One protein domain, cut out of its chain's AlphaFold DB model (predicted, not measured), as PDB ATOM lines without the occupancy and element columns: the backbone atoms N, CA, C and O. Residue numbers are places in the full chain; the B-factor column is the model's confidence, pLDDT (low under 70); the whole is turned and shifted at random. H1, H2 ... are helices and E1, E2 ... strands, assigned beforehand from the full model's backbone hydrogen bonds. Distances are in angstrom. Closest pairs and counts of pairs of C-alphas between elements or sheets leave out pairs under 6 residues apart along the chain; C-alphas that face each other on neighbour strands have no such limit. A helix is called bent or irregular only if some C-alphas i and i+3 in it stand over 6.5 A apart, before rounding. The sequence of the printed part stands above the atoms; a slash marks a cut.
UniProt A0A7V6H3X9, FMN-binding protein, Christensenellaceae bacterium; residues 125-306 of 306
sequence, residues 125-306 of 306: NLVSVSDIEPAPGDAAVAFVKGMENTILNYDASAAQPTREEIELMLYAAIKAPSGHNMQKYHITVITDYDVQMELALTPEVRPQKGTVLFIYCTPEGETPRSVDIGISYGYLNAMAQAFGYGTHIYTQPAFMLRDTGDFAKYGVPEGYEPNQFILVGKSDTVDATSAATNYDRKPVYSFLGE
ATOM      1  N   ASN A 125     177.366 111.503 195.936       26.77
ATOM      2  CA  ASN A 125     178.621 111.470 196.640       26.77
ATOM      3  C   ASN A 125     179.481 112.545 195.955       26.77
ATOM      4  O   ASN A 125     180.384 112.256 195.174       26.77
ATOM      5  N   LEU A 126     179.100 113.811 196.155       31.94
ATOM      6  CA  LEU A 126     179.966 114.960 196.102       31.94
ATOM      7  C   LEU A 126     180.922 114.682 197.238       31.94
ATOM      8  O   LEU A 126     180.657 115.001 198.396       31.94
ATOM      9  N   VAL A 127     181.993 113.974 196.891       31.73
ATOM     10  CA  VAL A 127     183.178 113.875 197.721       31.73
ATOM     11  C   VAL A 127     183.444 115.292 198.208       31.73
ATOM     12  O   VAL A 127     183.689 116.195 197.408       31.73
ATOM     13  N   SER A 128     183.315 115.502 199.516       26.45
ATOM     14  CA  SER A 128     183.708 116.749 200.143       26.45
ATOM     15  C   SER A 128     185.160 117.010 199.757       26.45
ATOM     16  O   SER A 128     186.054 116.232 200.090       26.45
ATOM     17  N   VAL A 129     185.367 118.103 199.029       35.97
ATOM     18  CA  VAL A 129     186.616 118.539 198.381       35.97
ATOM     19  C   VAL A 129     187.760 118.808 199.385       35.97
ATOM     20  O   VAL A 129     188.848 119.216 199.002       35.97
ATOM     21  N   SER A 130     187.572 118.578 200.687       30.36
ATOM     22  CA  SER A 130     188.508 119.039 201.716       30.36
ATOM     23  C   SER A 130     189.692 118.121 202.025       30.36
ATOM     24  O   SER A 130     190.632 118.609 202.643       30.36
ATOM     25  N   ASP A 131     189.707 116.852 201.598       30.94
ATOM     26  CA  ASP A 131     190.721 115.899 202.099       30.94
ATOM     27  C   ASP A 131     191.665 115.332 201.023       30.94
ATOM     28  O   ASP A 131     192.417 114.392 201.283       30.94
ATOM     29  N   ILE A 132     191.688 115.911 199.820       33.12
ATOM     30  CA  ILE A 132     192.705 115.583 198.812       33.12
ATOM     31  C   ILE A 132     193.549 116.828 198.569       33.12
ATOM     32  O   ILE A 132     193.253 117.633 197.692       33.12
ATOM     33  N   GLU A 133     194.624 116.982 199.339       30.50
ATOM     34  CA  GLU A 133     195.732 117.833 198.912       30.50
ATOM     35  C   GLU A 133     196.516 117.078 197.823       30.50
ATOM     36  O   GLU A 133     197.149 116.062 198.132       30.50
ATOM     37  N   PRO A 134     196.504 117.507 196.545       33.03
ATOM     38  CA  PRO A 134     197.387 116.906 195.561       33.03
ATOM     39  C   PRO A 134     198.829 117.315 195.878       33.03
ATOM     40  O   PRO A 134     199.175 118.499 195.887       33.03
ATOM     41  N   ALA A 135     199.691 116.326 196.120       29.69
ATOM     42  CA  ALA A 135     201.126 116.559 196.160       29.69
ATOM     43  C   ALA A 135     201.596 117.114 194.795       29.69
ATOM     44  O   ALA A 135     201.095 116.680 193.752       29.69
ATOM     45  N   PRO A 136     202.552 118.062 194.758       29.80
ATOM     46  CA  PRO A 136     202.971 118.675 193.506       29.80
ATOM     47  C   PRO A 136     203.650 117.633 192.611       29.80
ATOM     48  O   PRO A 136     204.717 117.127 192.957       29.80
ATOM     49  N   GLY A 137     203.061 117.356 191.446       37.12
ATOM     50  CA  GLY A 137     203.702 116.582 190.379       37.12
ATOM     51  C   GLY A 137     203.127 115.197 190.083       37.12
ATOM     52  O   GLY A 137     203.622 114.568 189.151       37.12
ATOM     53  N   ASP A 138     202.083 114.742 190.778       28.53
ATOM     54  CA  ASP A 138     201.408 113.487 190.430       28.53
ATOM     55  C   ASP A 138     200.125 113.747 189.629       28.53
ATOM     56  O   ASP A 138     199.222 114.464 190.060       28.53
ATOM     57  N   ALA A 139     200.050 113.143 188.441       33.22
ATOM     58  CA  ALA A 139     198.862 113.099 187.596       33.22
ATOM     59  C   ALA A 139     197.743 112.310 188.305       33.22
ATOM     60  O   ALA A 139     197.588 111.102 188.119       33.22
ATOM     61  N   ALA A 140     196.983 112.985 189.166       29.23
ATOM     62  CA  ALA A 140     195.913 112.382 189.946       29.23
ATOM     63  C   ALA A 140     194.626 112.265 189.111       29.23
ATOM     64  O   ALA A 140     193.833 113.198 188.997       29.23
ATOM     65  N   VAL A 141     194.421 111.083 188.530       33.09
ATOM     66  CA  VAL A 141     193.135 110.639 187.978       33.09
ATOM     67  C   VAL A 141     192.191 110.363 189.152       33.09
ATOM     68  O   VAL A 141     192.416 109.435 189.925       33.09
ATOM     69  N   ALA A 142     191.142 111.170 189.308       32.66
ATOM     70  CA  ALA A 142     190.170 111.032 190.392       32.66
ATOM     71  C   ALA A 142     188.765 110.770 189.829       32.66
ATOM     72  O   ALA A 142     188.124 111.658 189.266       32.66
ATOM     73  N   PHE A 143     188.321 109.523 189.995       31.17
ATOM     74  CA  PHE A 143     187.123 108.915 189.420       31.17
ATOM     75  C   PHE A 143     185.817 109.379 190.087       31.17
ATOM     76  O   PHE A 143     185.684 109.311 191.307       31.17
ATOM     77  N   VAL A 144     184.820 109.740 189.272       33.84
ATOM     78  CA  VAL A 144     183.399 109.825 189.656       33.84
ATOM     79  C   VAL A 144     182.615 108.844 188.778       33.84
ATOM     80  O   VAL A 144     182.802 108.782 187.563       33.84
ATOM     81  N   LYS A 145     181.747 108.036 189.391       28.97
ATOM     82  CA  LYS A 145     180.950 107.000 188.715       28.97
ATOM     83  C   LYS A 145     179.911 107.646 187.780       28.97
ATOM     84  O   LYS A 145     179.093 108.437 188.240       28.97
ATOM     85  N   GLY A 146     179.929 107.290 186.491       39.47
ATOM     86  CA  GLY A 146     179.111 107.911 185.429       39.47
ATOM     87  C   GLY A 146     179.902 108.776 184.434       39.47
ATOM     88  O   GLY A 146     179.343 109.216 183.435       39.47
ATOM     89  N   MET A 147     181.203 108.967 184.677       41.22
ATOM     90  CA  MET A 147     182.166 109.625 183.787       41.22
ATOM     91  C   MET A 147     183.283 108.640 183.404       41.22
ATOM     92  O   MET A 147     184.454 108.872 183.687       41.22
ATOM     93  N   GLU A 148     182.940 107.490 182.818       40.50
ATOM     94  CA  GLU A 148     183.944 106.439 182.568       40.50
ATOM     95  C   GLU A 148     184.967 106.808 181.480       40.50
ATOM     96  O   GLU A 148     186.019 106.186 181.408       40.50
ATOM     97  N   ASN A 149     184.729 107.873 180.704       40.56
ATOM     98  CA  ASN A 149     185.587 108.273 179.594       40.56
ATOM     99  C   ASN A 149     185.805 109.796 179.536       40.56
ATOM    100  O   ASN A 149     185.154 110.464 178.737       40.56
ATOM    101  N   THR A 150     186.696 110.355 180.369       40.41
ATOM    102  CA  THR A 150     187.749 111.344 179.999       40.41
ATOM    103  C   THR A 150     188.332 112.032 181.238       40.41
ATOM    104  O   THR A 150     187.593 112.666 181.980       40.41
ATOM    105  N   ILE A 151     189.665 111.996 181.388       46.41
ATOM    106  CA  ILE A 151     190.495 113.082 181.949       46.41
ATOM    107  C   ILE A 151     191.869 112.939 181.311       46.41
ATOM    108  O   ILE A 151     192.466 111.879 181.479       46.41
ATOM    109  N   LEU A 152     192.414 113.978 180.674       53.62
ATOM    110  CA  LEU A 152     193.864 114.057 180.492       53.62
ATOM    111  C   LEU A 152     194.347 115.483 180.833       53.62
ATOM    112  O   LEU A 152     193.711 116.480 180.508       53.62
ATOM    113  N   ASN A 153     195.375 115.512 181.676       53.12
ATOM    114  CA  ASN A 153     196.168 116.618 182.223       53.12
ATOM    115  C   ASN A 153     195.494 117.985 182.514       53.12
ATOM    116  O   ASN A 153     195.397 118.859 181.658       53.12
ATOM    117  N   TYR A 154     195.115 118.209 183.777       54.34
ATOM    118  CA  TYR A 154     194.630 119.496 184.292       54.34
ATOM    119  C   TYR A 154     195.808 120.455 184.570       54.34
ATOM    120  O   TYR A 154     196.601 120.210 185.479       54.34
ATOM    121  N   ASP A 155     195.911 121.575 183.842       56.53
ATOM    122  CA  ASP A 155     196.960 122.592 184.050       56.53
ATOM    123  C   ASP A 155     196.489 123.737 184.963       56.53
ATOM    124  O   ASP A 155     196.025 124.779 184.500       56.53
ATOM    125  N   ALA A 156     196.632 123.565 186.280       53.19
ATOM    126  CA  ALA A 156     196.234 124.571 187.274       53.19
ATOM    127  C   ALA A 156     196.947 125.934 187.124       53.19
ATOM    128  O   ALA A 156     196.550 126.903 187.771       53.19
ATOM    129  N   SER A 157     198.016 126.013 186.318       56.50
ATOM    130  CA  SER A 157     198.729 127.263 186.038       56.50
ATOM    131  C   SER A 157     198.101 128.072 184.898       56.50
ATOM    132  O   SER A 157     198.325 129.283 184.809       56.50
ATOM    133  N   ALA A 158     197.284 127.432 184.058       59.06
ATOM    134  CA  ALA A 158     196.430 128.098 183.091       59.06
ATOM    135  C   ALA A 158     195.120 128.515 183.781       59.06
ATOM    136  O   ALA A 158     194.633 127.816 184.665       59.06
ATOM    137  N   ALA A 159     194.536 129.657 183.406       70.88
ATOM    138  CA  ALA A 159     193.315 130.205 184.020       70.88
ATOM    139  C   ALA A 159     192.035 129.427 183.632       70.88
ATOM    140  O   ALA A 159     191.029 130.023 183.234       70.88
ATOM    141  N   GLN A 160     192.109 128.102 183.709       75.81
ATOM    142  CA  GLN A 160     191.082 127.152 183.326       75.81
ATOM    143  C   GLN A 160     189.956 127.063 184.354       75.81
ATOM    144  O   GLN A 160     190.206 127.303 185.539       75.81
ATOM    145  N   PRO A 161     188.744 126.679 183.916       82.75
ATOM    146  CA  PRO A 161     187.681 126.264 184.818       82.75
ATOM    147  C   PRO A 161     188.179 125.259 185.854       82.75
ATOM    148  O   PRO A 161     188.828 124.272 185.492       82.75
ATOM    149  N   THR A 162     187.875 125.499 187.131       79.88
ATOM    150  CA  THR A 162     188.197 124.521 188.172       79.88
ATOM    151  C   THR A 162     187.378 123.254 187.986       79.88
ATOM    152  O   THR A 162     186.364 123.238 187.284       79.88
ATOM    153  N   ARG A 163     187.798 122.170 188.638       77.25
ATOM    154  CA  ARG A 163     187.033 120.924 188.633       77.25
ATOM    155  C   ARG A 163     185.590 121.151 189.091       77.25
ATOM    156  O   ARG A 163     184.668 120.694 188.424       77.25
ATOM    157  N   GLU A 164     185.400 121.890 190.177       75.94
ATOM    158  CA  GLU A 164     184.084 122.203 190.738       75.94
ATOM    159  C   GLU A 164     183.247 123.033 189.757       75.94
ATOM    160  O   GLU A 164     182.055 122.783 189.581       75.94
ATOM    161  N   GLU A 165     183.865 123.996 189.068       81.56
ATOM    162  CA  GLU A 165     183.189 124.789 188.038       81.56
ATOM    163  C   GLU A 165     182.758 123.914 186.850       81.56
ATOM    164  O   GLU A 165     181.634 124.054 186.363       81.56
ATOM    165  N   ILE A 166     183.607 122.976 186.408       83.56
ATOM    166  CA  ILE A 166     183.283 121.998 185.355       83.56
ATOM    167  C   ILE A 166     182.125 121.095 185.784       83.56
ATOM    168  O   ILE A 166     181.179 120.908 185.016       83.56
ATOM    169  N   GLU A 167     182.167 120.563 187.004       79.62
ATOM    170  CA  GLU A 167     181.114 119.707 187.552       79.62
ATOM    171  C   GLU A 167     179.774 120.451 187.641       79.62
ATOM    172  O   GLU A 167     178.741 119.909 187.245       79.62
ATOM    173  N   LEU A 168     179.779 121.719 188.061       77.06
ATOM    174  CA  LEU A 168     178.573 122.548 188.103       77.06
ATOM    175  C   LEU A 168     178.045 122.898 186.701       77.06
ATOM    176  O   LEU A 168     176.831 122.892 186.485       77.06
ATOM    177  N   MET A 169     178.930 123.147 185.729       85.12
ATOM    178  CA  MET A 169     178.543 123.334 184.324       85.12
ATOM    179  C   MET A 169     177.883 122.076 183.741       85.12
ATOM    180  O   MET A 169     176.837 122.171 183.093       85.12
ATOM    181  N   LEU A 170     178.449 120.896 184.007       83.75
ATOM    182  CA  LEU A 170     177.866 119.612 183.607       83.75
ATOM    183  C   LEU A 170     176.536 119.348 184.306       83.75
ATOM    184  O   LEU A 170     175.578 118.915 183.667       83.75
ATOM    185  N   TYR A 171     176.453 119.638 185.601       78.00
ATOM    186  CA  TYR A 171     175.220 119.488 186.361       78.00
ATOM    187  C   TYR A 171     174.094 120.331 185.756       78.00
ATOM    188  O   TYR A 171     173.004 119.814 185.507       78.00
ATOM    189  N   ALA A 172     174.370 121.599 185.434       82.06
ATOM    190  CA  ALA A 172     173.416 122.467 184.749       82.06
ATOM    191  C   ALA A 172     172.987 121.877 183.393       82.06
ATOM    192  O   ALA A 172     171.794 121.829 183.091       82.06
ATOM    193  N   ALA A 173     173.940 121.367 182.607       86.38
ATOM    194  CA  ALA A 173     173.680 120.743 181.311       86.38
ATOM    195  C   ALA A 173     172.793 119.485 181.404       86.38
ATOM    196  O   ALA A 173     171.930 119.269 180.549       86.38
ATOM    197  N   ILE A 174     172.995 118.653 182.428       79.25
ATOM    198  CA  ILE A 174     172.240 117.409 182.655       79.25
ATOM    199  C   ILE A 174     170.839 117.706 183.203       79.25
ATOM    200  O   ILE A 174     169.890 116.997 182.886       79.25
ATOM    201  N   LYS A 175     170.687 118.768 184.004       81.81
ATOM    202  CA  LYS A 175     169.390 119.202 184.547       81.81
ATOM    203  C   LYS A 175     168.504 119.933 183.539       81.81
ATOM    204  O   LYS A 175     167.360 120.253 183.865       81.81
ATOM    205  N   ALA A 176     169.005 120.195 182.339       84.62
ATOM    206  CA  ALA A 176     168.213 120.776 181.272       84.62
ATOM    207  C   ALA A 176     167.003 119.887 180.918       84.62
ATOM    208  O   ALA A 176     167.128 118.660 180.865       84.62
ATOM    209  N   PRO A 177     165.823 120.478 180.652       85.56
ATOM    210  CA  PRO A 177     164.670 119.702 180.224       85.56
ATOM    211  C   PRO A 177     164.941 119.060 178.859       85.56
ATOM    212  O   PRO A 177     165.526 119.677 177.971       85.56
ATOM    213  N   SER A 178     164.467 117.828 178.684       82.62
ATOM    214  CA  SER A 178     164.533 117.098 177.415       82.62
ATOM    215  C   SER A 178     163.173 116.506 177.059       82.62
ATOM    216  O   SER A 178     162.346 116.233 177.939       82.62
ATOM    217  N   GLY A 179     162.913 116.312 175.765       75.88
ATOM    218  CA  GLY A 179     161.659 115.730 175.291       75.88
ATOM    219  C   GLY A 179     161.378 114.375 175.949       75.88
ATOM    220  O   GLY A 179     162.180 113.451 175.839       75.88
ATOM    221  N   HIS A 180     160.239 114.254 176.638       79.06
ATOM    222  CA  HIS A 180     159.871 113.069 177.433       79.06
ATOM    223  C   HIS A 180     160.941 112.628 178.450       79.06
ATOM    224  O   HIS A 180     160.986 111.457 178.815       79.06
ATOM    225  N   ASN A 181     161.814 113.545 178.882       78.44
ATOM    226  CA  ASN A 181     162.930 113.274 179.785       78.44
ATOM    227  C   ASN A 181     163.869 112.140 179.312       78.44
ATOM    228  O   ASN A 181     164.483 111.459 180.129       78.44
ATOM    229  N   MET A 182     163.969 111.902 177.998       75.19
ATOM    230  CA  MET A 182     164.754 110.774 177.478       75.19
ATOM    231  C   MET A 182     166.264 110.982 177.578       75.19
ATOM    232  O   MET A 182     166.992 109.998 177.515       75.19
ATOM    233  N   GLN A 183     166.728 112.238 177.663       79.12
ATOM    234  CA  GLN A 183     168.149 112.584 177.809       79.12
ATOM    235  C   GLN A 183     169.050 111.832 176.808       79.12
ATOM    236  O   GLN A 183     170.062 111.240 177.170       79.12
ATOM    237  N   LYS A 184     168.658 111.822 175.524       82.12
ATOM    238  CA  LYS A 184     169.361 111.102 174.445       82.12
ATOM    239  C   LYS A 184     170.629 111.822 173.982       82.12
ATOM    240  O   LYS A 184     170.773 112.167 172.809       82.12
ATOM    241  N   TYR A 185     171.532 112.092 174.907       85.19
ATOM    242  CA  TYR A 185     172.828 112.676 174.618       85.19
ATOM    243  C   TYR A 185     173.838 112.265 175.683       85.19
ATOM    244  O   TYR A 185     173.491 111.989 176.829       85.19
ATOM    245  N   HIS A 186     175.101 112.251 175.288       86.00
ATOM    246  CA  HIS A 186     176.230 112.079 176.188       86.00
ATOM    247  C   HIS A 186     177.147 113.295 176.071       86.00
ATOM    248  O   HIS A 186     177.190 113.929 175.017       86.00
ATOM    249  N   ILE A 187     177.859 113.641 177.144       89.25
ATOM    250  CA  ILE A 187     178.816 114.749 177.138       89.25
ATOM    251  C   ILE A 187     180.180 114.204 177.545       89.25
ATOM    252  O   ILE A 187     180.366 113.771 178.678       89.25
ATOM    253  N   THR A 188     181.130 114.264 176.621       87.62
ATOM    254  CA  THR A 188     182.540 113.945 176.861       87.62
ATOM    255  C   THR A 188     183.300 115.246 177.139       87.62
ATOM    256  O   THR A 188     183.042 116.248 176.475       87.62
ATOM    257  N   VAL A 189     184.217 115.274 178.112       88.06
ATOM    258  CA  VAL A 189     184.898 116.512 178.549       88.06
ATOM    259  C   VAL A 189     186.405 116.368 178.483       88.06
ATOM    260  O   VAL A 189     186.969 115.584 179.228       88.06
ATOM    261  N   ILE A 190     187.067 117.174 177.661       84.81
ATOM    262  CA  ILE A 190     188.509 117.143 177.429       84.81
ATOM    263  C   ILE A 190     189.143 118.412 177.999       84.81
ATOM    264  O   ILE A 190     188.905 119.517 177.513       84.81
ATOM    265  N   THR A 191     189.979 118.243 179.022       82.31
ATOM    266  CA  THR A 191     190.791 119.313 179.628       82.31
ATOM    267  C   THR A 191     192.190 119.408 179.022       82.31
ATOM    268  O   THR A 191     192.803 120.469 179.066       82.31
ATOM    269  N   ASP A 192     192.687 118.326 178.417       79.69
ATOM    270  CA  ASP A 192     194.042 118.263 177.869       79.69
ATOM    271  C   ASP A 192     194.171 119.170 176.644       79.69
ATOM    272  O   ASP A 192     193.430 119.020 175.670       79.69
ATOM    273  N   TYR A 193     195.103 120.116 176.686       81.38
ATOM    274  CA  TYR A 193     195.304 121.053 175.586       81.38
ATOM    275  C   TYR A 193     195.814 120.368 174.310       81.38
ATOM    276  O   TYR A 193     195.374 120.721 173.216       81.38
ATOM    277  N   ASP A 194     196.704 119.382 174.423       80.62
ATOM    278  CA  ASP A 194     197.285 118.718 173.256       80.62
ATOM    279  C   ASP A 194     196.222 117.860 172.553       80.62
ATOM    280  O   ASP A 194     196.092 117.916 171.328       80.62
ATOM    281  N   VAL A 195     195.366 117.172 173.319       83.81
ATOM    282  CA  VAL A 195     194.212 116.437 172.764       83.81
ATOM    283  C   VAL A 195     193.199 117.388 172.121       83.81
ATOM    284  O   VAL A 195     192.683 117.107 171.037       83.81
ATOM    285  N   GLN A 196     192.924 118.542 172.739       85.38
ATOM    286  CA  GLN A 196     192.068 119.563 172.125       85.38
ATOM    287  C   GLN A 196     192.629 120.040 170.780       85.38
ATOM    288  O   GLN A 196     191.865 120.252 169.839       85.38
ATOM    289  N   MET A 197     193.952 120.189 170.673       84.06
ATOM    290  CA  MET A 197     194.617 120.592 169.433       84.06
ATOM    291  C   MET A 197     194.545 119.519 168.341       84.06
ATOM    292  O   MET A 197     194.422 119.875 167.170       84.06
ATOM    293  N   GLU A 198     194.553 118.229 168.684       85.56
ATOM    294  CA  GLU A 198     194.263 117.164 167.708       85.56
ATOM    295  C   GLU A 198     192.837 117.267 167.151       85.56
ATOM    296  O   GLU A 198     192.599 117.004 165.972       85.56
ATOM    297  N   LEU A 199     191.893 117.686 167.997       84.69
ATOM    298  CA  LEU A 199     190.486 117.887 167.652       84.69
ATOM    299  C   LEU A 199     190.194 119.250 167.009       84.69
ATOM    300  O   LEU A 199     189.061 119.504 166.585       84.69
ATOM    301  N   ALA A 200     191.206 120.109 166.860       83.75
ATOM    302  CA  ALA A 200     191.128 121.353 166.103       83.75
ATOM    303  C   ALA A 200     191.194 121.084 164.586       83.75
ATOM    304  O   ALA A 200     192.047 121.597 163.862       83.75
ATOM    305  N   LEU A 201     190.270 120.248 164.101       80.50
ATOM    306  CA  LEU A 201     190.217 119.742 162.724       80.50
ATOM    307  C   LEU A 201     190.007 120.845 161.677       80.50
ATOM    308  O   LEU A 201     190.204 120.616 160.483       80.50
ATOM    309  N   THR A 202     189.599 122.038 162.110       79.50
ATOM    310  CA  THR A 202     189.426 123.207 161.252       79.50
ATOM    311  C   THR A 202     190.060 124.454 161.889       79.50
ATOM    312  O   THR A 202     190.110 124.546 163.117       79.50
ATOM    313  N   PRO A 203     190.529 125.443 161.097       74.12
ATOM    314  CA  PRO A 203     191.181 126.658 161.618       74.12
ATOM    315  C   PRO A 203     190.297 127.548 162.508       74.12
ATOM    316  O   PRO A 203     190.789 128.492 163.144       74.12
ATOM    317  N   GLU A 204     188.985 127.308 162.489       72.44
ATOM    318  CA  GLU A 204     187.997 127.975 163.329       72.44
ATOM    319  C   GLU A 204     188.074 127.488 164.776       72.44
ATOM    320  O   GLU A 204     187.935 128.306 165.684       72.44
ATOM    321  N   VAL A 205     188.344 126.197 165.007       75.44
ATOM    322  CA  VAL A 205     188.528 125.662 166.361       75.44
ATOM    323  C   VAL A 205     189.887 126.094 166.872       75.44
ATOM    324  O   VAL A 205     190.922 125.678 166.357       75.44
ATOM    325  N   ARG A 206     189.896 126.945 167.896       77.62
ATOM    326  CA  ARG A 206     191.133 127.470 168.485       77.62
ATOM    327  C   ARG A 206     191.160 127.222 169.989       77.62
ATOM    328  O   ARG A 206     190.858 128.146 170.747       77.62
ATOM    329  N   PRO A 207     191.499 125.997 170.428       84.88
ATOM    330  CA  PRO A 207     191.810 125.742 171.825       84.88
ATOM    331  C   PRO A 207     192.918 126.688 172.287       84.88
ATOM    332  O   PRO A 207     193.830 127.017 171.523       84.88
ATOM    333  N   GLN A 208     192.844 127.134 173.533       82.62
ATOM    334  CA  GLN A 208     193.913 127.891 174.177       82.62
ATOM    335  C   GLN A 208     194.346 127.132 175.424       82.62
ATOM    336  O   GLN A 208     193.603 126.311 175.959       82.62
ATOM    337  N   LYS A 209     195.557 127.389 175.915       80.25
ATOM    338  CA  LYS A 209     195.946 126.814 177.202       80.25
ATOM    339  C   LYS A 209     194.975 127.299 178.276       80.25
ATOM    340  O   LYS A 209     194.798 128.499 178.459       80.25
ATOM    341  N   GLY A 210     194.344 126.345 178.948       78.50
ATOM    342  CA  GLY A 210     193.305 126.579 179.941       78.50
ATOM    343  C   GLY A 210     191.871 126.636 179.408       78.50
ATOM    344  O   GLY A 210     190.969 127.031 180.142       78.50
ATOM    345  N   THR A 211     191.624 126.243 178.156       87.06
ATOM    346  CA  THR A 211     190.264 125.927 177.699       87.06
ATOM    347  C   THR A 211     189.880 124.490 178.032       87.06
ATOM    348  O   THR A 211     190.733 123.614 178.164       87.06
ATOM    349  N   VAL A 212     188.576 124.248 178.123       87.88
ATOM    350  CA  VAL A 212     187.962 122.927 178.278       87.88
ATOM    351  C   VAL A 212     187.037 122.692 177.093       87.88
ATOM    352  O   VAL A 212     186.220 123.551 176.755       87.88
ATOM    353  N   LEU A 213     187.162 121.534 176.455       89.88
ATOM    354  CA  LEU A 213     186.343 121.133 175.320       89.88
ATOM    355  C   LEU A 213     185.293 120.115 175.764       89.88
ATOM    356  O   LEU A 213     185.628 119.027 176.215       89.88
ATOM    357  N   PHE A 214     184.022 120.441 175.580       92.38
ATOM    358  CA  PHE A 214     182.907 119.518 175.758       92.38
ATOM    359  C   PHE A 214     182.460 119.010 174.389       92.38
ATOM    360  O   PHE A 214     182.235 119.797 173.469       92.38
ATOM    361  N   ILE A 215     182.293 117.702 174.248       91.50
ATOM    362  CA  ILE A 215     181.753 117.059 173.056       91.50
ATOM    363  C   ILE A 215     180.371 116.531 173.414       91.50
ATOM    364  O   ILE A 215     180.237 115.603 174.207       91.50
ATOM    365  N   TYR A 216     179.342 117.123 172.819       91.56
ATOM    366  CA  TYR A 216     178.000 116.566 172.837       91.56
ATOM    367  C   TYR A 216     177.906 115.454 171.805       91.56
ATOM    368  O   TYR A 216     178.150 115.681 170.614       91.56
ATOM    369  N   CYS A 217     177.501 114.280 172.266       88.69
ATOM    370  CA  CYS A 217     177.352 113.074 171.473       88.69
ATOM    371  C   CYS A 217     175.886 112.636 171.442       88.69
ATOM    372  O   CYS A 217     175.152 112.820 172.414       88.69
ATOM    373  N   THR A 218     175.464 112.021 170.345       88.69
ATOM    374  CA  THR A 218     174.105 111.490 170.151       88.69
ATOM    375  C   THR A 218     174.138 109.995 169.880       88.69
ATOM    376  O   THR A 218     175.136 109.539 169.331       88.69
ATOM    377  N   PRO A 219     173.074 109.238 170.205       87.44
ATOM    378  CA  PRO A 219     172.986 107.832 169.830       87.44
ATOM    379  C   PRO A 219     173.221 107.628 168.330       87.44
ATOM    380  O   PRO A 219     172.684 108.375 167.507       87.44
ATOM    381  N   GLU A 220     174.024 106.625 167.988       86.69
ATOM    382  CA  GLU A 220     174.348 106.277 166.604       86.69
ATOM    383  C   GLU A 220     173.077 105.962 165.801       86.69
ATOM    384  O   GLU A 220     172.134 105.333 166.290       86.69
ATOM    385  N   GLY A 221     173.032 106.419 164.547       77.12
ATOM    386  CA  GLY A 221     171.911 106.155 163.640       77.12
ATOM    387  C   GLY A 221     170.610 106.896 163.974       77.12
ATOM    388  O   GLY A 221     169.645 106.801 163.210       77.12
ATOM    389  N   GLU A 222     170.563 107.672 165.061       70.44
ATOM    390  CA  GLU A 222     169.449 108.570 165.347       70.44
ATOM    391  C   GLU A 222     169.684 109.948 164.722       70.44
ATOM    392  O   GLU A 222     170.787 110.492 164.717       70.44
ATOM    393  N   THR A 223     168.619 110.561 164.199       63.12
ATOM    394  CA  THR A 223     168.695 111.972 163.810       63.12
ATOM    395  C   THR A 223     168.841 112.798 165.089       63.12
ATOM    396  O   THR A 223     167.961 112.687 165.951       63.12
ATOM    397  N   PRO A 224     169.892 113.627 165.240       60.19
ATOM    398  CA  PRO A 224     170.084 114.421 166.444       60.19
ATOM    399  C   PRO A 224     168.817 115.220 166.742       60.19
ATOM    400  O   PRO A 224     168.398 116.051 165.928       60.19
ATOM    401  N   ARG A 225     168.197 115.005 167.909       62.62
ATOM    402  CA  ARG A 225     167.212 115.959 168.431       62.62
ATOM    403  C   ARG A 225     167.979 117.193 168.883       62.62
ATOM    404  O   ARG A 225     168.260 117.382 170.062       62.62
ATOM    405  N   SER A 226     168.336 118.023 167.906       66.81
ATOM    406  CA  SER A 226     169.139 119.237 168.072       66.81
ATOM    407  C   SER A 226     168.571 120.191 169.122       66.81
ATOM    408  O   SER A 226     169.318 120.962 169.716       66.81
ATOM    409  N   VAL A 227     167.266 120.106 169.392       82.75
ATOM    410  CA  VAL A 227     166.583 120.889 170.423       82.75
ATOM    411  C   VAL A 227     167.059 120.521 171.830       82.75
ATOM    412  O   VAL A 227     167.431 121.423 172.570       82.75
ATOM    413  N   ASP A 228     167.111 119.234 172.193       86.12
ATOM    414  CA  ASP A 228     167.476 118.810 173.557       86.12
ATOM    415  C   ASP A 228     168.935 119.190 173.873       86.12
ATOM    416  O   ASP A 228     169.234 119.756 174.925       86.12
ATOM    417  N   ILE A 229     169.835 118.977 172.908       87.38
ATOM    418  CA  ILE A 229     171.244 119.390 173.005       87.38
ATOM    419  C   ILE A 229     171.365 120.913 173.084       87.38
ATOM    420  O   ILE A 229     172.141 121.425 173.886       87.38
ATOM    421  N   GLY A 230     170.583 121.649 172.289       88.56
ATOM    422  CA  GLY A 230     170.571 123.111 172.316       88.56
ATOM    423  C   GLY A 230     170.123 123.677 173.666       88.56
ATOM    424  O   GLY A 230     170.733 124.627 174.158       88.56
ATOM    425  N   ILE A 231     169.104 123.078 174.290       89.44
ATOM    426  CA  ILE A 231     168.641 123.457 175.634       89.44
ATOM    427  C   ILE A 231     169.714 123.116 176.675       89.44
ATOM    428  O   ILE A 231     170.065 123.978 177.482       89.44
ATOM    429  N   SER A 232     170.282 121.906 176.623       90.69
ATOM    430  CA  SER A 232     171.374 121.484 177.511       90.69
ATOM    431  C   SER A 232     172.578 122.422 177.437       90.69
ATOM    432  O   SER A 232     173.052 122.919 178.461       90.69
ATOM    433  N   TYR A 233     173.015 122.754 176.223       92.19
ATOM    434  CA  TYR A 233     174.074 123.730 176.009       92.19
ATOM    435  C   TYR A 233     173.689 125.121 176.533       92.19
ATOM    436  O   TYR A 233     174.532 125.805 177.104       92.19
ATOM    437  N   GLY A 234     172.430 125.547 176.395       91.19
ATOM    438  CA  GLY A 234     171.956 126.819 176.949       91.19
ATOM    439  C   GLY A 234     172.187 126.933 178.461       91.19
ATOM    440  O   GLY A 234     172.650 127.975 178.928       91.19
ATOM    441  N   TYR A 235     171.940 125.852 179.205       92.12
ATOM    442  CA  TYR A 235     172.186 125.781 180.649       92.12
ATOM    443  C   TYR A 235     173.684 125.793 180.971       92.12
ATOM    444  O   TYR A 235     174.123 126.573 181.819       92.12
ATOM    445  N   LEU A 236     174.475 124.989 180.252       91.12
ATOM    446  CA  LEU A 236     175.935 124.979 180.378       91.12
ATOM    447  C   LEU A 236     176.520 126.373 180.128       91.12
ATOM    448  O   LEU A 236     177.342 126.854 180.900       91.12
ATOM    449  N   ASN A 237     176.063 127.046 179.071       92.06
ATOM    450  CA  ASN A 237     176.510 128.377 178.684       92.06
ATOM    451  C   ASN A 237     176.144 129.440 179.729       92.06
ATOM    452  O   ASN A 237     176.963 130.307 180.026       92.06
ATOM    453  N   ALA A 238     174.941 129.374 180.304       87.88
ATOM    454  CA  ALA A 238     174.549 130.272 181.388       87.88
ATOM    455  C   ALA A 238     175.443 130.081 182.626       87.88
ATOM    456  O   ALA A 238     175.895 131.066 183.210       87.88
ATOM    457  N   MET A 239     175.751 128.829 182.980       87.00
ATOM    458  CA  MET A 239     176.637 128.515 184.103       87.00
ATOM    459  C   MET A 239     178.084 128.956 183.839       87.00
ATOM    460  O   MET A 239     178.704 129.591 184.689       87.00
ATOM    461  N   ALA A 240     178.601 128.698 182.635       86.44
ATOM    462  CA  ALA A 240     179.925 129.147 182.212       86.44
ATOM    463  C   ALA A 240     180.059 130.675 182.318       86.44
ATOM    464  O   ALA A 240     181.028 131.177 182.887       86.44
ATOM    465  N   GLN A 241     179.053 131.420 181.847       85.62
ATOM    466  CA  GLN A 241     179.032 132.881 181.952       85.62
ATOM    467  C   GLN A 241     178.924 133.371 183.400       85.62
ATOM    468  O   GLN A 241     179.541 134.382 183.734       85.62
ATOM    469  N   ALA A 242     178.195 132.664 184.270       83.94
ATOM    470  CA  ALA A 242     178.124 132.993 185.695       83.94
ATOM    471  C   ALA A 242     179.500 132.898 186.381       83.94
ATOM    472  O   ALA A 242     179.801 133.701 187.264       83.94
ATOM    473  N   PHE A 243     180.356 131.982 185.925       82.12
ATOM    474  CA  PHE A 243     181.756 131.875 186.349       82.12
ATOM    475  C   PHE A 243     182.723 132.798 185.583       82.12
ATOM    476  O   PHE A 243     183.924 132.821 185.851       82.12
ATOM    477  N   GLY A 244     182.217 133.598 184.642       81.38
ATOM    478  CA  GLY A 244     183.024 134.530 183.855       81.38
ATOM    479  C   GLY A 244     183.795 133.883 182.700       81.38
ATOM    480  O   GLY A 244     184.783 134.456 182.237       81.38
ATOM    481  N   TYR A 245     183.362 132.712 182.230       85.12
ATOM    482  CA  TYR A 245     183.899 132.054 181.040       85.12
ATOM    483  C   TYR A 245     183.068 132.376 179.794       85.12
ATOM    484  O   TYR A 245     181.846 132.522 179.846       85.12
ATOM    485  N   GLY A 246     183.746 132.452 178.649       84.00
ATOM    486  CA  GLY A 246     183.101 132.465 177.339       84.00
ATOM    487  C   GLY A 246     182.881 131.043 176.828       84.00
ATOM    488  O   GLY A 246     183.586 130.116 177.236       84.00
ATOM    489  N   THR A 247     181.925 130.871 175.911       88.44
ATOM    490  CA  THR A 247     181.713 129.596 175.213       88.44
ATOM    491  C   THR A 247     181.679 129.786 173.699       88.44
ATOM    492  O   THR A 247     181.206 130.813 173.204       88.44
ATOM    493  N   HIS A 248     182.161 128.794 172.949       86.94
ATOM    494  CA  HIS A 248     182.040 128.775 171.493       86.94
ATOM    495  C   HIS A 248     181.615 127.403 170.972       86.94
ATOM    496  O   HIS A 248     182.116 126.375 171.420       86.94
ATOM    497  N   ILE A 249     180.672 127.407 170.029       89.25
ATOM    498  CA  ILE A 249     180.063 126.213 169.445       89.25
ATOM    499  C   ILE A 249     180.731 125.893 168.111       89.25
ATOM    500  O   ILE A 249     180.770 126.750 167.230       89.25
ATOM    501  N   TYR A 250     181.106 124.631 167.907       88.38
ATOM    502  CA  TYR A 250     181.544 124.129 166.611       88.38
ATOM    503  C   TYR A 250     180.815 122.840 166.229       88.38
ATOM    504  O   TYR A 250     180.963 121.803 166.872       88.38
ATOM    505  N   THR A 251     180.046 122.883 165.143       87.69
ATOM    506  CA  THR A 251     179.334 121.704 164.618       87.69
ATOM    507  C   THR A 251     180.143 120.984 163.538       87.69
ATOM    508  O   THR A 251     180.272 119.765 163.569       87.69
ATOM    509  N   GLN A 252     180.745 121.729 162.603       87.00
ATOM    510  CA  GLN A 252     181.499 121.150 161.483       87.00
ATOM    511  C   GLN A 252     182.642 120.209 161.925       87.00
ATOM    512  O   GLN A 252     182.736 119.112 161.377       87.00
ATOM    513  N   PRO A 253     183.481 120.562 162.916       87.88
ATOM    514  CA  PRO A 253     184.553 119.686 163.391       87.88
ATOM    515  C   PRO A 253     184.030 118.418 164.070       87.88
ATOM    516  O   PRO A 253     184.617 117.356 163.900       87.88
ATOM    517  N   ALA A 254     182.898 118.490 164.778       89.31
ATOM    518  CA  ALA A 254     182.278 117.312 165.380       89.31
ATOM    519  C   ALA A 254     181.831 116.308 164.308       89.31
ATOM    520  O   ALA A 254     182.092 115.114 164.431       89.31
ATOM    521  N   PHE A 255     181.246 116.792 163.208       88.25
ATOM    522  CA  PHE A 255     180.895 115.937 162.073       88.25
ATOM    523  C   PHE A 255     182.120 115.375 161.356       88.25
ATOM    524  O   PHE A 255     182.114 114.203 161.003       88.25
ATOM    525  N   MET A 256     183.191 116.160 161.198       89.56
ATOM    526  CA  MET A 256     184.448 115.637 160.654       89.56
ATOM    527  C   MET A 256     185.021 114.526 161.533       89.56
ATOM    528  O   MET A 256     185.435 113.498 161.008       89.56
ATOM    529  N   LEU A 257     185.008 114.706 162.859       89.06
ATOM    530  CA  LEU A 257     185.436 113.671 163.796       89.06
ATOM    531  C   LEU A 257     184.566 112.415 163.655       89.06
ATOM    532  O   LEU A 257     185.109 111.314 163.571       89.06
ATOM    533  N   ARG A 258     183.239 112.570 163.578       89.06
ATOM    534  CA  ARG A 258     182.318 111.455 163.332       89.06
ATOM    535  C   ARG A 258     182.672 110.701 162.049       89.06
ATOM    536  O   ARG A 258     182.774 109.481 162.083       89.06
ATOM    537  N   ASP A 259     182.934 111.418 160.956       88.69
ATOM    538  CA  ASP A 259     183.266 110.824 159.654       88.69
ATOM    539  C   ASP A 259     184.586 110.027 159.680       88.69
ATOM    540  O   ASP A 259     184.785 109.137 158.852       88.69
ATOM    541  N   THR A 260     185.488 110.306 160.634       88.06
ATOM    542  CA  THR A 260     186.700 109.487 160.821       88.06
ATOM    543  C   THR A 260     186.419 108.115 161.435       88.06
ATOM    544  O   THR A 260     187.228 107.205 161.260       88.06
ATOM    545  N   GLY A 261     185.322 107.969 162.188       84.94
ATOM    546  CA  GLY A 261     185.024 106.780 162.996       84.94
ATOM    547  C   GLY A 261     185.974 106.545 164.181       84.94
ATOM    548  O   GLY A 261     185.774 105.606 164.945       84.94
ATOM    549  N   ASP A 262     186.999 107.382 164.363       82.81
ATOM    550  CA  ASP A 262     188.059 107.209 165.365       82.81
ATOM    551  C   ASP A 262     187.872 108.172 166.546       82.81
ATOM    552  O   ASP A 262     188.758 108.944 166.917       82.81
ATOM    553  N   PHE A 263     186.663 108.171 167.112       83.25
ATOM    554  CA  PHE A 263     186.282 109.054 168.216       83.25
ATOM    555  C   PHE A 263     186.252 108.381 169.587       83.25
ATOM    556  O   PHE A 263     186.285 109.070 170.607       83.25
ATOM    557  N   ALA A 264     186.280 107.048 169.632       80.06
ATOM    558  CA  ALA A 264     186.376 106.294 170.881       80.06
ATOM    559  C   ALA A 264     187.645 106.661 171.675       80.06
ATOM    560  O   ALA A 264     187.602 106.782 172.898       80.06
ATOM    561  N   LYS A 265     188.763 106.935 170.984       80.50
ATOM    562  CA  LYS A 265     190.022 107.372 171.616       80.50
ATOM    563  C   LYS A 265     189.928 108.737 172.308       80.50
ATOM    564  O   LYS A 265     190.752 109.035 173.165       80.50
ATOM    565  N   TYR A 266     188.926 109.541 171.951       80.50
ATOM    566  CA  TYR A 266     188.644 110.835 172.571       80.50
ATOM    567  C   TYR A 266     187.576 110.739 173.665       80.50
ATOM    568  O   TYR A 266     187.077 111.763 174.113       80.50
ATOM    569  N   GLY A 267     187.216 109.523 174.087       76.00
ATOM    570  CA  GLY A 267     186.289 109.291 175.190       76.00
ATOM    571  C   GLY A 267     184.808 109.350 174.812       76.00
ATOM    572  O   GLY A 267     183.951 109.410 175.694       76.00
ATOM    573  N   VAL A 268     184.478 109.323 173.521       83.44
ATOM    574  CA  VAL A 268     183.089 109.150 173.079       83.44
ATOM    575  C   VAL A 268     182.678 107.686 173.311       83.44
ATOM    576  O   VAL A 268     183.389 106.789 172.853       83.44
ATOM    577  N   PRO A 269     181.581 107.412 174.045       81.56
ATOM    578  CA  PRO A 269     181.188 106.048 174.396       81.56
ATOM    579  C   PRO A 269     180.647 105.256 173.201       81.56
ATOM    580  O   PRO A 269     180.164 105.818 172.221       81.56
ATOM    581  N   GLU A 270     180.688 103.927 173.314       85.12
ATOM    582  CA  GLU A 270     180.101 103.018 172.327       85.12
ATOM    583  C   GLU A 270     178.597 103.291 172.142       85.12
ATOM    584  O   GLU A 270     177.875 103.553 173.107       85.12
ATOM    585  N   GLY A 271     178.128 103.246 170.892       87.50
ATOM    586  CA  GLY A 271     176.742 103.556 170.531       87.50
ATOM    587  C   GLY A 271     176.415 105.051 170.490       87.50
ATOM    588  O   GLY A 271     175.247 105.400 170.312       87.50
ATOM    589  N   TYR A 272     177.412 105.929 170.638       88.69
ATOM    590  CA  TYR A 272     177.271 107.374 170.479       88.69
ATOM    591  C   TYR A 272     178.240 107.922 169.431       88.69
ATOM    592  O   TYR A 272     179.348 107.428 169.262       88.69
ATOM    593  N   GLU A 273     177.839 109.011 168.782       91.06
ATOM    594  CA  GLU A 273     178.629 109.731 167.787       91.06
ATOM    595  C   GLU A 273     178.755 111.218 168.154       91.06
ATOM    596  O   GLU A 273     177.803 111.794 168.693       91.06
ATOM    597  N   PRO A 274     179.881 111.884 167.835       90.62
ATOM    598  CA  PRO A 274     180.040 113.316 168.066       90.62
ATOM    599  C   PRO A 274     179.048 114.140 167.234       90.62
ATOM    600  O   PRO A 274     178.923 113.956 166.022       90.62
ATOM    601  N   ASN A 275     178.390 115.107 167.873       90.25
ATOM    602  CA  ASN A 275     177.430 116.004 167.228       90.25
ATOM    603  C   ASN A 275     177.849 117.479 167.302       90.25
ATOM    604  O   ASN A 275     177.666 118.223 166.338       90.25
ATOM    605  N   GLN A 276     178.401 117.927 168.432       90.56
ATOM    606  CA  GLN A 276     178.769 119.331 168.620       90.56
ATOM    607  C   GLN A 276     179.910 119.483 169.623       90.56
ATOM    608  O   GLN A 276     179.906 118.856 170.678       90.56
ATOM    609  N   PHE A 277     180.863 120.351 169.309       91.81
ATOM    610  CA  PHE A 277     181.939 120.757 170.205       91.81
ATOM    611  C   PHE A 277     181.589 122.087 170.867       91.81
ATOM    612  O   PHE A 277     181.130 123.011 170.193       91.81
ATOM    613  N   ILE A 278     181.837 122.197 172.167       92.31
ATOM    614  CA  ILE A 278     181.713 123.424 172.949       92.31
ATOM    615  C   ILE A 278     183.052 123.690 173.616       92.31
ATOM    616  O   ILE A 278     183.475 122.935 174.483       92.31
ATOM    617  N   LEU A 279     183.711 124.774 173.235       91.50
ATOM    618  CA  LEU A 279     184.929 125.214 173.901       91.50
ATOM    619  C   LEU A 279     184.570 126.246 174.969       91.50
ATOM    620  O   LEU A 279     183.871 127.213 174.664       91.50
ATOM    621  N   VAL A 280     185.041 126.043 176.196       90.50
ATOM    622  CA  VAL A 280     184.808 126.923 177.347       90.50
ATOM    623  C   VAL A 280     186.143 127.405 177.893       90.50
ATOM    624  O   VAL A 280     187.066 126.616 178.070       90.50
ATOM    625  N   GLY A 281     186.255 128.697 178.183       86.62
ATOM    626  CA  GLY A 281     187.449 129.246 178.820       86.62
ATOM    627  C   GLY A 281     187.479 130.767 178.821       86.62
ATOM    628  O   GLY A 281     186.550 131.439 178.363       86.62
ATOM    629  N   LYS A 282     188.566 131.318 179.361       78.38
ATOM    630  CA  LYS A 282     188.901 132.738 179.229       78.38
ATOM    631  C   LYS A 282     189.715 132.892 177.951       78.38
ATOM    632  O   LYS A 282     190.629 132.111 177.723       78.38
ATOM    633  N   SER A 283     189.376 133.865 177.113       61.41
ATOM    634  CA  SER A 283     190.220 134.212 175.970       61.41
ATOM    635  C   SER A 283     191.025 135.465 176.304       61.41
ATOM    636  O   SER A 283     190.468 136.461 176.765       61.41
ATOM    637  N   ASP A 284     192.333 135.410 176.052       53.00
ATOM    638  CA  ASP A 284     193.259 136.542 176.223       53.00
ATOM    639  C   ASP A 284     193.098 137.603 175.124       53.00
ATOM    640  O   ASP A 284     193.612 138.721 175.218       53.00
ATOM    641  N   THR A 285     192.387 137.265 174.049       44.25
ATOM    642  CA  THR A 285     192.054 138.209 172.990       44.25
ATOM    643  C   THR A 285     190.693 138.824 173.274       44.25
ATOM    644  O   THR A 285     189.772 138.162 173.752       44.25
ATOM    645  N   VAL A 286     190.560 140.106 172.927       41.41
ATOM    646  CA  VAL A 286     189.346 140.931 173.059       41.41
ATOM    647  C   VAL A 286     188.087 140.237 172.495       41.41
ATOM    648  O   VAL A 286     186.981 140.594 172.866       41.41
ATOM    649  N   ASP A 287     188.220 139.180 171.691       41.84
ATOM    650  CA  ASP A 287     187.127 138.346 171.166       41.84
ATOM    651  C   ASP A 287     186.466 137.399 172.202       41.84
ATOM    652  O   ASP A 287     185.402 136.826 171.958       41.84
ATOM    653  N   ALA A 288     187.011 137.302 173.426       38.50
ATOM    654  CA  ALA A 288     186.292 136.740 174.581       38.50
ATOM    655  C   ALA A 288     184.999 137.523 174.884       38.50
ATOM    656  O   ALA A 288     184.060 137.012 175.494       38.50
ATOM    657  N   THR A 289     184.935 138.774 174.413       35.72
ATOM    658  CA  THR A 289     183.715 139.578 174.380       35.72
ATOM    659  C   THR A 289     182.842 139.282 173.163       35.72
ATOM    660  O   THR A 289     182.126 140.151 172.684       35.72
ATOM    661  N   SER A 290     182.764 138.041 172.693       45.09
ATOM    662  CA  SER A 290     181.568 137.588 171.964       45.09
ATOM    663  C   SER A 290     180.328 137.522 172.876       45.09
ATOM    664  O   SER A 290     179.203 137.540 172.384       45.09
ATOM    665  N   ALA A 291     180.524 137.593 174.202       40.31
ATOM    666  CA  ALA A 291     179.481 137.933 175.172       40.31
ATOM    667  C   ALA A 291     179.165 139.449 175.267       40.31
ATOM    668  O   ALA A 291     178.163 139.809 175.877       40.31
ATOM    669  N   ALA A 292     179.972 140.348 174.674       38.78
ATOM    670  CA  ALA A 292     179.750 141.806 174.739       38.78
ATOM    671  C   ALA A 292     179.915 142.567 173.406       38.78
ATOM    672  O   ALA A 292     179.872 143.797 173.381       38.78
ATOM    673  N   THR A 293     180.068 141.874 172.281       42.66
ATOM    674  CA  THR A 293     179.926 142.469 170.954       42.66
ATOM    675  C   THR A 293     178.453 142.408 170.584       42.66
ATOM    676  O   THR A 293     177.822 141.354 170.653       42.66
ATOM    677  N   ASN A 294     177.892 143.561 170.211       43.47
ATOM    678  CA  ASN A 294     176.571 143.666 169.600       43.47
ATOM    679  C   ASN A 294     176.597 142.918 168.262       43.47
ATOM    680  O   ASN A 294     176.732 143.531 167.207       43.47
ATOM    681  N   TYR A 295     176.521 141.590 168.287       53.41
ATOM    682  CA  TYR A 295     176.189 140.846 167.087       53.41
ATOM    683  C   TYR A 295     174.842 141.366 166.614       53.41
ATOM    684  O   TYR A 295     173.886 141.367 167.392       53.41
ATOM    685  N   ASP A 296     174.771 141.791 165.355       60.78
ATOM    686  CA  ASP A 296     173.517 142.201 164.741       60.78
ATOM    687  C   ASP A 296     172.527 141.040 164.842       60.78
ATOM    688  O   ASP A 296     172.575 140.048 164.109       60.78
ATOM    689  N   ARG A 297     171.634 141.135 165.826       67.44
ATOM    690  CA  ARG A 297     170.475 140.267 165.924       67.44
ATOM    691  C   ARG A 297     169.398 140.880 165.056       67.44
ATOM    692  O   ARG A 297     169.197 142.093 165.021       67.44
ATOM    693  N   LYS A 298     168.684 140.006 164.358       72.75
ATOM    694  CA  LYS A 298     167.453 140.368 163.672       72.75
ATOM    695  C   LYS A 298     166.534 141.152 164.635       72.75
ATOM    696  O   LYS A 298     166.423 140.746 165.794       72.75
ATOM    697  N   PRO A 299     165.891 142.253 164.197       75.44
ATOM    698  CA  PRO A 299     165.002 143.038 165.051       75.44
ATOM    699  C   PRO A 299     163.922 142.171 165.706       75.44
ATOM    700  O   PRO A 299     163.455 141.211 165.091       75.44
ATOM    701  N   VAL A 300     163.486 142.563 166.909       67.25
ATOM    702  CA  VAL A 300     162.562 141.827 167.802       67.25
ATOM    703  C   VAL A 300     161.275 141.332 167.126       67.25
ATOM    704  O   VAL A 300     160.674 140.375 167.584       67.25
ATOM    705  N   TYR A 301     160.847 141.940 166.022       73.19
ATOM    706  CA  TYR A 301     159.609 141.555 165.335       73.19
ATOM    707  C   TYR A 301     159.830 140.899 163.973       73.19
ATOM    708  O   TYR A 301     158.878 140.477 163.341       73.19
ATOM    709  N   SER A 302     161.073 140.760 163.514       70.31
ATOM    710  CA  SER A 302     161.368 140.195 162.186       70.31
ATOM    711  C   SER A 302     161.241 138.665 162.101       70.31
ATOM    712  O   SER A 302     161.407 138.096 161.024       70.31
ATOM    713  N   PHE A 303     160.984 137.996 163.230       66.88
ATOM    714  CA  PHE A 303     160.748 136.550 163.328       66.88
ATOM    715  C   PHE A 303     159.292 136.190 163.649       66.88
ATOM    716  O   PHE A 303     158.922 135.021 163.563       66.88
ATOM    717  N   LEU A 304     158.472 137.179 164.009       70.69
ATOM    718  CA  LEU A 304     157.024 137.046 164.019       70.69
ATOM    719  C   LEU A 304     156.606 137.385 162.584       70.69
ATOM    720  O   LEU A 304     156.813 138.516 162.154       70.69
ATOM    721  N   GLY A 305     156.166 136.404 161.794       62.84
ATOM    722  CA  GLY A 305     155.668 136.681 160.440       62.84
ATOM    723  C   GLY A 305     154.575 137.759 160.455       62.84
ATOM    724  O   GLY A 305     153.928 137.942 161.487       62.84
ATOM    725  N   GLU A 306     154.404 138.477 159.339       55.31
ATOM    726  CA  GLU A 306     153.275 139.411 159.154       55.31
ATOM    727  C   GLU A 306     151.912 138.730 159.351       55.31
ATOM    728  O   GLU A 306     151.760 137.563 158.914       55.31
TER     729      GLU A 306
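AT A GLANCE: This is residues 125 to 306 of the 306 residues of the protein "FMN-binding protein" of Christensenellaceae bacterium (UniProt A0A7V6H3X9). A strongly twisted sheet of four strands has two helices, H1 and H3, side by side over one face and a third, H4, on the opposite face beside E4. Two stretches stick out from this body, residues 133 to 138, which lie within the long stretch 125 to 162 with no named element, and the tail of residues 292 to 306; the farthest-apart C-alphas, those of Ala 135 and Glu 306, lie in them. The printed part has 182 residues, with five named helices and four named strands in the order H1 E1 H2 E2 H3 E3 H4 E4 H5; the sheet's order is E1 E2 E4 E3, antiparallel throughout. The class is mixed, helices and strands, with under half of the residues in named elements. The whole is compact, with a radius of gyration of the C-alphas of 17.2 A, yet elongated, spanning 64 by 40 by 34 A.

IN THESE COORDINATES: Find C-alpha 186 at (176.230, 112.079, 176.188), where E1, residues 186 to 190, begins. E2 is residues 212 to 219, 22.9 A long; E4 is residues 272 to 281, 25.5 A long, and bends by 63 degrees at residue 275; E3 is residues 246 to 250. The longest helix, H3, residues 226 to 242, runs 24.1 A to C-alpha 242 at (178.124, 132.993, 185.695). H1 is residues 163 to 174, 16.3 A long, H2 residues 193 to 198, and H4 residues 252 to 260. H5, residues 286 to 291, is only just irregular: C-alphas 288 and 291 are 6.9 A apart.

HOW THE PARTS SIT: Start between E1 and E2, where N 188 and O 215 are 2.9 A apart, within hydrogen-bond range. Between E2 and E4 look at N 214 and O 278, 2.8 A; between E4 and E3, at N 248 and O 279, 2.9 A. E2, H3 and E3 form a split strand-helix-strand unit, two strands running the same way with E4 between them, and its crossover is right-handed. H3 lies over E2 and E4 at a height over the sheet of 9.0 A. H1, on the same face, touches H3, closest at the C-alphas of Ala 173 and Ser 232, 4.5 A, at a shallow tilt of 34 degrees, only just short of steep, opposite ways. H4 is on the opposite face, over none of the strands, but only just, with 2 of its C-alphas on E4; the C-alphas of Ala 254 and Gln 276 are closest, 5.2 A. H2 and H5 only graze the sheet. Every O i to N i+4 pair is within hydrogen-bond range in H1, H2, H3 and H4; in H5 0 of 2 are, with 2 of 3 O i to N i+3 pairs.

THE WHOLE: Ala 135 and Glu 306 have the C-alphas farthest apart, 64.7 A, and the printed part has no cut. The links H1 to E1, H2 to E2 and H4 to E4 are long. The mean pLDDT of the printed part is 71.4, and 57 residues are under 70, among them residues 125 to 158 and 283 to 297.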